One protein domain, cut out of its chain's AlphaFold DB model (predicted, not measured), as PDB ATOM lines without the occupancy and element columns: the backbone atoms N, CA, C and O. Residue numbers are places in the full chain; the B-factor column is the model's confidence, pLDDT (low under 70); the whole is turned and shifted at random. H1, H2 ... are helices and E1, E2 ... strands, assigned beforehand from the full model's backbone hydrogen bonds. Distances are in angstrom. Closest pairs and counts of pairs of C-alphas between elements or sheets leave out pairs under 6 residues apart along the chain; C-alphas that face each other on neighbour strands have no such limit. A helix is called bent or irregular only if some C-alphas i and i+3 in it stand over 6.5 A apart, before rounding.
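AT A GLANCE: This is residues 21 to 101 of the 423 residues of an uncharacterized protein of Ectocarpus siliculosus (UniProt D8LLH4). Look first for a two-stranded hairpin, E1 and E2, on one side of a core of loops, and for two short helices, H2 and H3, that meet near their linked ends as a V on the other side. The first helix, H1, lies at one end of the long axis, and its residues 21 to 26 stick out as a free arm. You will find 81 residues printed, with three named helices and two named strands in the order H1, E1, E2, H2, H3; the class is mixed, helices and strands, and 39 residues, under half, are in named elements. The sheet's order is E1 - E2, antiparallel. The whole is compact, with a radius of gyration of the C-alphas of 13.3 A, yet elongated in outline, spanning 44 by 27 by 26 A.

HOW THE PARTS SIT: Start at the sheet, where E1, residues 49 to 53, and E2, residues 56 to 59, form a hairpin over a tight link. The strands are antiparallel, at 160 degrees between their directions. C-alphas 49 and 59 face each other at 4.3 A. Within hydrogen-bond range you find N 58 and O 50 at 2.8 A, and N 50 and O 58 at 2.9 A. Outside the named strands, look at residues 36 to 37, which pair antiparallel with residues 44 to 45. Farther on, H2, residues 77 to 85, and H3, residues 89 to 98, touch, with the C-alphas of Leu 84 and Ala 91 closest at 5.7 A. They run opposite ways at a steep tilt of 53 degrees. H1, residues 21 to 31, is apart from E2, H2 and H3. In H2 and H3 every O i to N i+4 pair is within hydrogen-bond range; in H1, 6 of 7 are.

IN THESE COORDINATES: Find C-alpha 49 at (32.436, -35.907, -20.207); from there E1 runs 12.2 A to residue 53. E2 runs 9.9 A from residue 56 to residue 59. Go back to C-alpha 21 at (32.668, -17.614, -12.894), where H1 begins its 15.9 A to residue 31. H2 covers 12.2 A from residue 77 to residue 85. H3 covers 13.2 A from residue 89 and ends at C-alpha 98, at (22.264, -40.230, -20.912); it is neither bent nor irregular, but only just: C-alphas 95 and 98 are 6.2 A apart.

THE WHOLE: The two C-alphas farthest apart are those of Gln 21 and Leu 86, at 44.3 A. The printed part has no cut. The links from H1 to E1 and from E2 to H2 are long, with 17 residues each. In the B-factor column, the mean pLDDT of the printed part is 77.3; residues 21 to 34 and 100 to 101 are under 70, and H1 has a mean of 47.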
ATOM      1  N   GLN A  21      33.946 -18.091 -12.365       45.50
ATOM      2  CA  GLN A  21      32.668 -17.614 -12.894       45.50
ATOM      3  C   GLN A  21      32.083 -18.569 -13.948       45.50
ATOM      4  O   GLN A  21      30.873 -18.773 -13.983       45.50
ATOM      5  N   GLN A  22      32.917 -19.218 -14.770       48.91
ATOM      6  CA  GLN A  22      32.473 -20.272 -15.692       48.91
ATOM      7  C   GLN A  22      32.049 -21.556 -14.965       48.91
ATOM      8  O   GLN A  22      31.132 -22.243 -15.421       48.91
ATOM      9  N   GLN A  23      32.659 -21.870 -13.820       51.44
ATOM     10  CA  GLN A  23      32.318 -23.050 -13.024       51.44
ATOM     11  C   GLN A  23      30.911 -22.941 -12.403       51.44
ATOM     12  O   GLN A  23      30.177 -23.930 -12.351       51.44
ATOM     13  N   GLU A  24      30.504 -21.736 -11.995       47.94
ATOM     14  CA  GLU A  24      29.229 -21.479 -11.313       47.94
ATOM     15  C   GLU A  24      28.010 -21.563 -12.255       47.94
ATOM     16  O   GLU A  24      27.001 -22.185 -11.916       47.94
ATOM     17  N   VAL A  25      28.109 -21.043 -13.487       50.88
ATOM     18  CA  VAL A  25      27.029 -21.154 -14.497       50.88
ATOM     19  C   VAL A  25      26.845 -22.587 -15.012       50.88
ATOM     20  O   VAL A  25      25.720 -22.994 -15.313       50.88
ATOM     21  N   VAL A  26      27.918 -23.384 -15.073       53.66
ATOM     22  CA  VAL A  26      27.843 -24.810 -15.440       53.66
ATOM     23  C   VAL A  26      27.264 -25.644 -14.289       53.66
ATOM     24  O   VAL A  26      26.465 -26.550 -14.539       53.66
ATOM     25  N   ALA A  27      27.583 -25.311 -13.034       45.94
ATOM     26  CA  ALA A  27      26.999 -25.947 -11.851       45.94
ATOM     27  C   ALA A  27      25.495 -25.638 -11.700       45.94
ATOM     28  O   ALA A  27      24.705 -26.544 -11.431       45.94
ATOM     29  N   ALA A  28      25.074 -24.398 -11.966       41.44
ATOM     30  CA  ALA A  28      23.664 -24.005 -11.956       41.44
ATOM     31  C   ALA A  28      22.853 -24.674 -13.087       41.44
ATOM     32  O   ALA A  28      21.728 -25.123 -12.864       41.44
ATOM     33  N   ALA A  29      23.434 -24.835 -14.284       43.88
ATOM     34  CA  ALA A  29      22.815 -25.590 -15.378       43.88
ATOM     35  C   ALA A  29      22.758 -27.111 -15.106       43.88
ATOM     36  O   ALA A  29      21.855 -27.796 -15.593       43.88
ATOM     37  N   ALA A  30      23.689 -27.646 -14.308       46.59
ATOM     38  CA  ALA A  30      23.677 -29.037 -13.858       46.59
ATOM     39  C   ALA A  30      22.606 -29.307 -12.784       46.59
ATOM     40  O   ALA A  30      22.034 -30.394 -12.771       46.59
ATOM     41  N   ALA A  31      22.273 -28.320 -11.945       43.34
ATOM     42  CA  ALA A  31      21.247 -28.447 -10.906       43.34
ATOM     43  C   ALA A  31      19.808 -28.555 -11.460       43.34
ATOM     44  O   ALA A  31      18.935 -29.119 -10.803       43.34
ATOM     45  N   ALA A  32      19.557 -28.061 -12.679       45.47
ATOM     46  CA  ALA A  32      18.244 -28.116 -13.332       45.47
ATOM     47  C   ALA A  32      18.047 -29.338 -14.255       45.47
ATOM     48  O   ALA A  32      16.944 -29.580 -14.749       45.47
ATOM     49  N   ALA A  33      19.100 -30.119 -14.512       56.19
ATOM     50  CA  ALA A  33      19.053 -31.258 -15.418       56.19
ATOM     51  C   ALA A  33      19.001 -32.575 -14.636       56.19
ATOM     52  O   ALA A  33      19.730 -32.760 -13.667       56.19
ATOM     53  N   ARG A  34      18.156 -33.518 -15.078       63.69
ATOM     54  CA  ARG A  34      18.111 -34.874 -14.504       63.69
ATOM     55  C   ARG A  34      19.540 -35.439 -14.412       63.69
ATOM     56  O   ARG A  34      20.279 -35.303 -15.393       63.69
ATOM     57  N   PRO A  35      19.924 -36.047 -13.274       74.44
ATOM     58  CA  PRO A  35      21.270 -36.567 -13.096       74.44
ATOM     59  C   PRO A  35      21.521 -37.674 -14.117       74.44
ATOM     60  O   PRO A  35      20.672 -38.544 -14.327       74.44
ATOM     61  N   PHE A  36      22.682 -37.622 -14.759       85.06
ATOM     62  CA  PHE A  36      23.133 -38.683 -15.648       85.06
ATOM     63  C   PHE A  36      23.386 -39.966 -14.862       85.06
ATOM     64  O   PHE A  36      23.568 -39.927 -13.647       85.06
ATOM     65  N   VAL A  37      23.409 -41.110 -15.539       89.06
ATOM     66  CA  VAL A  37      23.530 -42.425 -14.898       89.06
ATOM     67  C   VAL A  37      24.707 -43.188 -15.495       89.06
ATOM     68  O   VAL A  37      24.890 -43.223 -16.705       89.06
ATOM     69  N   CYS A  38      25.517 -43.832 -14.658       92.00
ATOM     70  CA  CYS A  38      26.594 -44.690 -15.143       92.00
ATOM     71  C   CYS A  38      26.029 -45.927 -15.861       92.00
ATOM     72  O   CYS A  38      25.208 -46.653 -15.296       92.00
ATOM     73  N   VAL A  39      26.512 -46.217 -17.072       91.62
ATOM     74  CA  VAL A  39      26.038 -47.364 -17.867       91.62
ATOM     75  C   VAL A  39      26.418 -48.708 -17.241       91.62
ATOM     76  O   VAL A  39      25.654 -49.668 -17.345       91.62
ATOM     77  N   GLU A  40      27.537 -48.766 -16.515       91.06
ATOM     78  CA  GLU A  40      28.029 -49.988 -15.872       91.06
ATOM     79  C   GLU A  40      27.314 -50.260 -14.538       91.06
ATOM     80  O   GLU A  40      26.660 -51.291 -14.372       91.06
ATOM     81  N   CYS A  41      27.356 -49.316 -13.590       90.50
ATOM     82  CA  CYS A  41      26.827 -49.540 -12.238       90.50
ATOM     83  C   CYS A  41      25.431 -48.954 -11.968       90.50
ATOM     84  O   CYS A  41      24.870 -49.212 -10.906       90.50
ATOM     85  N   GLY A  42      24.864 -48.154 -12.878       85.75
ATOM     86  CA  GLY A  42      23.527 -47.571 -12.713       85.75
ATOM     87  C   GLY A  42      23.421 -46.462 -11.657       85.75
ATOM     88  O   GLY A  42      22.319 -46.003 -11.372       85.75
ATOM     89  N   ARG A  43      24.537 -46.016 -11.064       88.56
ATOM     90  CA  ARG A  43      24.543 -44.921 -10.081       88.56
ATOM     91  C   ARG A  43      24.564 -43.548 -10.754       88.56
ATOM     92  O   ARG A  43      25.131 -43.433 -11.845       88.56
ATOM     93  N   PRO A  44      23.980 -42.513 -10.123       88.06
ATOM     94  CA  PRO A  44      23.975 -41.169 -10.679       88.06
ATOM     95  C   PRO A  44      25.396 -40.599 -10.759       88.06
ATOM     96  O   PRO A  44      26.209 -40.777  -9.850       88.06
ATOM     97  N   VAL A  45      25.685 -39.905 -11.854       86.81
ATOM     98  CA  VAL A  45      26.960 -39.248 -12.143       86.81
ATOM     99  C   VAL A  45      26.676 -37.785 -12.478       86.81
ATOM    100  O   VAL A  45      25.785 -37.480 -13.266       86.81
ATOM    101  N   ALA A  46      27.437 -36.868 -11.878       81.00
ATOM    102  CA  ALA A  46      27.243 -35.430 -12.084       81.00
ATOM    103  C   ALA A  46      27.658 -34.967 -13.494       81.00
ATOM    104  O   ALA A  46      27.049 -34.061 -14.055       81.00
ATOM    105  N   LEU A  47      28.685 -35.595 -14.078       81.88
ATOM    106  CA  LEU A  47      29.253 -35.199 -15.365       81.88
ATOM    107  C   LEU A  47      29.731 -36.421 -16.167       81.88
ATOM    108  O   LEU A  47      30.538 -37.206 -15.673       81.88
ATOM    109  N   LEU A  48      29.249 -36.563 -17.405       85.00
ATOM    110  CA  LEU A  48      29.598 -37.679 -18.297       85.00
ATOM    111  C   LEU A  48      30.905 -37.469 -19.066       85.00
ATOM    112  O   LEU A  48      31.619 -38.435 -19.302       85.00
ATOM    113  N   PHE A  49      31.220 -36.237 -19.464       85.19
ATOM    114  CA  PHE A  49      32.436 -35.907 -20.207       85.19
ATOM    115  C   PHE A  49      32.888 -34.477 -19.896       85.19
ATOM    116  O   PHE A  49      32.069 -33.623 -19.551       85.19
ATOM    117  N   ARG A  50      34.195 -34.224 -20.009       82.38
ATOM    118  CA  ARG A  50      34.798 -32.885 -20.000       82.38
ATOM    119  C   ARG A  50      35.394 -32.611 -21.367       82.38
ATOM    120  O   ARG A  50      36.191 -33.404 -21.858       82.38
ATOM    121  N   GLU A  51      35.029 -31.485 -21.956       83.88
ATOM    122  CA  GLU A  51      35.682 -30.986 -23.160       83.88
ATOM    123  C   GLU A  51      36.820 -30.054 -22.734       83.88
ATOM    124  O   GLU A  51      36.585 -29.074 -22.029       83.88
ATOM    125  N   TYR A  52      38.058 -30.404 -23.088       78.25
ATOM    126  CA  TYR A  52      39.244 -29.617 -22.728       78.25
ATOM    127  C   TYR A  52      39.637 -28.635 -23.838       78.25
ATOM    128  O   TYR A  52      40.104 -27.545 -23.541       78.25
ATOM    129  N   ASN A  53      39.430 -29.018 -25.102       79.06
ATOM    130  CA  ASN A  53      39.668 -28.218 -26.307       79.06
ATOM    131  C   ASN A  53      38.673 -28.647 -27.397       79.06
ATOM    132  O   ASN A  53      38.141 -29.754 -27.321       79.06
ATOM    133  N   LYS A  54      38.455 -27.814 -28.427       73.44
ATOM    134  CA  LYS A  54      37.572 -28.146 -29.563       73.44
ATOM    135  C   LYS A  54      37.997 -29.483 -30.188       73.44
ATOM    136  O   LYS A  54      39.026 -29.543 -30.854       73.44
ATOM    137  N   GLY A  55      37.211 -30.535 -29.956       73.38
ATOM    138  CA  GLY A  55      37.465 -31.884 -30.476       73.38
ATOM    139  C   GLY A  55      38.235 -32.837 -29.550       73.38
ATOM    140  O   GLY A  55      38.409 -33.993 -29.919       73.38
ATOM    141  N   ASN A  56      38.657 -32.411 -28.353       78.88
ATOM    142  CA  ASN A  56      39.217 -33.308 -27.337       78.88
ATOM    143  C   ASN A  56      38.259 -33.407 -26.146       78.88
ATOM    144  O   ASN A  56      38.250 -32.561 -25.242       78.88
ATOM    145  N   ILE A  57      37.445 -34.459 -26.181       84.88
ATOM    146  CA  ILE A  57      36.570 -34.857 -25.087       84.88
ATOM    147  C   ILE A  57      37.258 -35.951 -24.274       84.88
ATOM    148  O   ILE A  57      37.799 -36.906 -24.818       84.88
ATOM    149  N   ARG A  58      37.239 -35.815 -22.948       86.62
ATOM    150  CA  ARG A  58      37.607 -36.899 -22.035       86.62
ATOM    151  C   ARG A  58      36.373 -37.369 -21.295       86.62
ATOM    152  O   ARG A  58      35.682 -36.582 -20.642       86.62
ATOM    153  N   LEU A  59      36.132 -38.668 -21.366       88.50
ATOM    154  CA  LEU A  59      35.065 -39.332 -20.639       88.50
ATOM    155  C   LEU A  59      35.265 -39.221 -19.121       88.50
ATOM    156  O   LEU A  59      36.355 -39.437 -18.584       88.50
ATOM    157  N   GLY A  60      34.183 -38.914 -18.415       87.31
ATOM    158  CA  GLY A  60      34.121 -38.944 -16.962       87.31
ATOM    159  C   GLY A  60      34.190 -40.379 -16.442       87.31
ATOM    160  O   GLY A  60      33.635 -41.307 -17.035       87.31
ATOM    161  N   ARG A  61      34.861 -40.573 -15.305       89.94
ATOM    162  CA  ARG A  61      34.877 -41.852 -14.584       89.94
ATOM    163  C   ARG A  61      33.862 -41.819 -13.453       89.94
ATOM    164  O   ARG A  61      33.680 -40.797 -12.795       89.94
ATOM    165  N   CYS A  62      33.204 -42.946 -13.216       90.88
ATOM    166  CA  CYS A  62      32.289 -43.080 -12.094       90.88
ATOM    167  C   CYS A  62      33.073 -43.137 -10.773       90.88
ATOM    168  O   CYS A  62      34.028 -43.903 -10.655       90.88
ATOM    169  N   SER A  63      32.641 -42.396  -9.752       87.81
ATOM    170  CA  SER A  63      33.253 -42.431  -8.413       87.81
ATOM    171  C   SER A  63      33.092 -43.782  -7.707       87.81
ATOM    172  O   SER A  63      33.911 -44.133  -6.864       87.81
ATOM    173  N   TYR A  64      32.061 -44.554  -8.064       89.50
ATOM    174  CA  TYR A  64      31.726 -45.809  -7.392       89.50
ATOM    175  C   TYR A  64      32.422 -47.025  -8.005       89.50
ATOM    176  O   TYR A  64      33.056 -47.790  -7.289       89.50
ATOM    177  N   CYS A  65      32.294 -47.229  -9.318       91.19
ATOM    178  CA  CYS A  65      32.878 -48.391  -9.999       91.19
ATOM    179  C   CYS A  65      34.228 -48.100 -10.661       91.19
ATOM    180  O   CYS A  65      34.836 -49.018 -11.198       91.19
ATOM    181  N   ARG A  66      34.694 -46.840 -10.650       89.31
ATOM    182  CA  ARG A  66      35.946 -46.359 -11.277       89.31
ATOM    183  C   ARG A  66      36.068 -46.598 -12.787       89.31
ATOM    184  O   ARG A  66      37.025 -46.128 -13.398       89.31
ATOM    185  N   SER A  67      35.093 -47.260 -13.403       90.25
ATOM    186  CA  SER A  67      34.993 -47.416 -14.846       90.25
ATOM    187  C   SER A  67      34.559 -46.108 -15.511       90.25
ATOM    188  O   SER A  67      34.031 -45.189 -14.873       90.25
ATOM    189  N   VAL A  68      34.771 -46.043 -16.822       90.62
ATOM    190  CA  VAL A  68      34.203 -45.004 -17.685       90.62
ATOM    191  C   VAL A  68      32.688 -44.945 -17.464       90.62
ATOM    192  O   VAL A  68      32.015 -45.976 -17.466       90.62
ATOM    193  N   ALA A  69      32.157 -43.744 -17.213       89.94
ATOM    194  CA  ALA A  69      30.757 -43.560 -16.845       89.94
ATOM    195  C   ALA A  69      29.805 -43.916 -17.994       89.94
ATOM    196  O   ALA A  69      28.752 -44.499 -17.737       89.94
ATOM    197  N   ASP A  70      30.186 -43.591 -19.231       90.94
ATOM    198  CA  ASP A  70      29.418 -43.894 -20.436       90.94
ATOM    199  C   ASP A  70      30.300 -43.908 -21.691       90.94
ATOM    200  O   ASP A  70      30.585 -42.867 -22.273       90.94
ATOM    201  N   LYS A  71      30.717 -45.100 -22.119       90.56
ATOM    202  CA  LYS A  71      31.548 -45.295 -23.318       90.56
ATOM    203  C   LYS A  71      30.833 -44.977 -24.637       90.56
ATOM    204  O   LYS A  71      31.495 -44.728 -25.635       90.56
ATOM    205  N   TYR A  72      29.500 -44.971 -24.652       89.12
ATOM    206  CA  TYR A  72      28.724 -44.844 -25.887       89.12
ATOM    207  C   TYR A  72      28.668 -43.412 -26.425       89.12
ATOM    208  O   TYR A  72      28.228 -43.205 -27.546       89.12
ATOM    209  N   ILE A  73      29.133 -42.423 -25.658       86.44
ATOM    210  CA  ILE A  73      29.182 -41.017 -26.092       86.44
ATOM    211  C   ILE A  73      30.194 -40.805 -27.222       86.44
ATOM    212  O   ILE A  73      29.985 -39.945 -28.072       86.44
ATOM    213  N   GLU A  74      31.275 -41.583 -27.241       87.31
ATOM    214  CA  GLU A  74      32.282 -41.529 -28.307       87.31
ATOM    215  C   GLU A  74      31.887 -42.374 -29.522       87.31
ATOM    216  O   GLU A  74      32.492 -42.257 -30.584       87.31
ATOM    217  N   TRP A  75      30.900 -43.260 -29.369       87.38
ATOM    218  CA  TRP A  75      30.542 -44.219 -30.402       87.38
ATOM    219  C   TRP A  75      29.543 -43.632 -31.390       87.38
ATOM    220  O   TRP A  75      28.579 -42.956 -31.032       87.38
ATOM    221  N   GLU A  76      29.736 -43.985 -32.658       79.62
ATOM    222  CA  GLU A  76      28.748 -43.737 -33.696       79.62
ATOM    223  C   GLU A  76      27.458 -44.517 -33.418       79.62
ATOM    224  O   GLU A  76      27.464 -45.647 -32.917       79.62
ATOM    225  N   PHE A  77      26.326 -43.936 -33.815       75.38
ATOM    226  CA  PHE A  77      25.002 -44.490 -33.525       75.38
ATOM    227  C   PHE A  77      24.811 -45.938 -34.020       75.38
ATOM    228  O   PHE A  77      24.083 -46.709 -33.398       75.38
ATOM    229  N   VAL A  78      25.483 -46.331 -35.107       76.44
ATOM    230  CA  VAL A  78      25.426 -47.701 -35.646       76.44
ATOM    231  C   VAL A  78      25.908 -48.725 -34.614       76.44
ATOM    232  O   VAL A  78      25.261 -49.752 -34.429       76.44
ATOM    233  N   LEU A  79      26.989 -48.426 -33.891       83.19
ATOM    234  CA  LEU A  79      27.538 -49.322 -32.871       83.19
ATOM    235  C   LEU A  79      26.598 -49.432 -31.667       83.19
ATOM    236  O   LEU A  79      26.350 -50.525 -31.163       83.19
ATOM    237  N   ILE A  80      26.001 -48.309 -31.262       82.31
ATOM    238  CA  ILE A  80      24.993 -48.274 -30.194       82.31
ATOM    239  C   ILE A  80      23.770 -49.113 -30.589       82.31
ATOM    240  O   ILE A  80      23.216 -49.833 -29.761       82.31
ATOM    241  N   ALA A  81      23.349 -49.047 -31.854       72.00
ATOM    242  CA  ALA A  81      22.202 -49.797 -32.349       72.00
ATOM    243  C   ALA A  81      22.455 -51.308 -32.419       72.00
ATOM    244  O   ALA A  81      21.543 -52.078 -32.127       72.00
ATOM    245  N   ILE A  82      23.675 -51.731 -32.758       79.62
ATOM    246  CA  ILE A  82      24.067 -53.144 -32.710       79.62
ATOM    247  C   ILE A  82      23.981 -53.650 -31.268       79.62
ATOM    248  O   ILE A  82      23.292 -54.631 -31.004       79.62
ATOM    249  N   ASP A  83      24.581 -52.942 -30.311       80.38
ATOM    250  CA  ASP A  83      24.514 -53.328 -28.896       80.38
ATOM    251  C   ASP A  83      23.075 -53.336 -28.351       80.38
ATOM    252  O   ASP A  83      22.723 -54.175 -27.517       80.38
ATOM    253  N   LEU A  84      22.224 -52.437 -28.852       78.50
ATOM    254  CA  LEU A  84      20.799 -52.415 -28.543       78.50
ATOM    255  C   LEU A  84      20.065 -53.629 -29.136       78.50
ATOM    256  O   LEU A  84      19.231 -54.221 -28.455       78.50
ATOM    257  N   ALA A  85      20.394 -54.037 -30.367       70.44
ATOM    258  CA  ALA A  85      19.864 -55.250 -30.991       70.44
ATOM    259  C   ALA A  85      20.295 -56.515 -30.230       70.44
ATOM    260  O   ALA A  85      19.488 -57.424 -30.020       70.44
ATOM    261  N   LEU A  86      21.528 -56.531 -29.714       80.19
ATOM    262  CA  LEU A  86      22.045 -57.572 -28.819       80.19
ATOM    263  C   LEU A  86      21.484 -57.482 -27.386       80.19
ATOM    264  O   LEU A  86      21.911 -58.233 -26.510       80.19
ATOM    265  N   HIS A  87      20.538 -56.578 -27.125       76.12
ATOM    266  CA  HIS A  87      19.914 -56.363 -25.821       76.12
ATOM    267  C   HIS A  87      20.916 -56.104 -24.675       76.12
ATOM    268  O   HIS A  87      20.675 -56.446 -23.514       76.12
ATOM    269  N   ARG A  88      22.056 -55.460 -24.964       80.81
ATOM    270  CA  ARG A  88      23.042 -55.100 -23.937       80.81
ATOM    271  C   ARG A  88      22.454 -54.041 -22.999       80.81
ATOM    272  O   ARG A  88      22.143 -52.923 -23.406       80.81
ATOM    273  N   VAL A  89      22.378 -54.357 -21.703       82.06
ATOM    274  CA  VAL A  89      21.837 -53.462 -20.650       82.06
ATOM    275  C   VAL A  89      22.524 -52.087 -20.633       82.06
ATOM    276  O   VAL A  89      21.887 -51.070 -20.360       82.06
ATOM    277  N   GLN A  90      23.818 -52.040 -20.955       87.75
ATOM    278  CA  GLN A  90      24.616 -50.812 -20.973       87.75
ATOM    279  C   GLN A  90      24.117 -49.826 -22.053       87.75
ATOM    280  O   GLN A  90      23.973 -48.635 -21.767       87.75
ATOM    281  N   ALA A  91      23.761 -50.318 -23.246       86.06
ATOM    282  CA  ALA A  91      23.216 -49.503 -24.333       86.06
ATOM    283  C   ALA A  91      21.812 -48.968 -24.007       86.06
ATOM    284  O   ALA A  91      21.515 -47.804 -24.272       86.06
ATOM    285  N   TYR A  92      20.967 -49.766 -23.340       79.88
ATOM    286  CA  TYR A  92      19.665 -49.289 -22.856       79.88
ATOM    287  C   TYR A  92      19.802 -48.156 -21.835       79.88
ATOM    288  O   TYR A  92      19.072 -47.169 -21.911       79.88
ATOM    289  N   ARG A  93      20.747 -48.264 -20.891       87.31
ATOM    290  CA  ARG A  93      20.997 -47.211 -19.892       87.31
ATOM    291  C   ARG A  93      21.483 -45.914 -20.541       87.31
ATOM    292  O   ARG A  93      21.002 -44.846 -20.167       87.31
ATOM    293  N   HIS A  94      22.362 -46.012 -21.540       88.62
ATOM    294  CA  HIS A  94      22.782 -44.866 -22.345       88.62
ATOM    295  C   HIS A  94      21.581 -44.191 -23.031       88.62
ATOM    296  O   HIS A  94      21.361 -42.990 -22.871       88.62
ATOM    297  N   LEU A  95      20.747 -44.982 -23.714       83.00
ATOM    298  CA  LEU A  95      19.588 -44.511 -24.478       83.00
ATOM    299  C   LEU A  95      18.515 -43.841 -23.603       83.00
ATOM    300  O   LEU A  95      17.926 -42.839 -24.002       83.00
ATOM    301  N   LEU A  96      18.252 -44.401 -22.419       81.12
ATOM    302  CA  LEU A  96      17.173 -43.961 -21.529       81.12
ATOM    303  C   LEU A  96      17.554 -42.757 -20.659       81.12
ATOM    304  O   LEU A  96      16.703 -41.902 -20.403       81.12
ATOM    305  N   PHE A  97      18.800 -42.703 -20.176       80.56
ATOM    306  CA  PHE A  97      19.203 -41.746 -19.139       80.56
ATOM    307  C   PHE A  97      20.243 -40.723 -19.600       80.56
ATOM    308  O   PHE A  97      20.199 -39.582 -19.138       80.56
ATOM    309  N   ASN A  98      21.144 -41.091 -20.515       81.81
ATOM    310  CA  ASN A  98      22.264 -40.230 -20.912       81.81
ATOM    311  C   ASN A  98      22.071 -39.554 -22.270       81.81
ATOM    312  O   ASN A  98      22.721 -38.545 -22.551       81.81
ATOM    313  N   MET A  99      21.136 -40.038 -23.088       75.94
ATOM    314  CA  MET A  99      20.823 -39.413 -24.365       75.94
ATOM    315  C   MET A  99      20.026 -38.111 -24.161       75.94
ATOM    316  O   MET A  99      18.809 -38.093 -23.967       75.94
ATOM    317  N   ARG A 100      20.737 -36.979 -24.189       62.44
ATOM    318  CA  ARG A 100      20.146 -35.633 -24.288       62.44
ATOM    319  C   ARG A 100      19.643 -35.362 -25.715       62.44
ATOM    320  O   ARG A 100      20.086 -36.026 -26.649       62.44
ATOM    321  N   PRO A 101      18.729 -34.392 -25.925       52.53
ATOM    322  CA  PRO A 101      18.009 -34.220 -27.183       52.53
ATOM    323  C   PRO A 101      18.878 -33.527 -28.243       52.53
ATOM    324  O   PRO A 101      18.557 -32.438 -28.714       52.53
TER     325      PRO A 101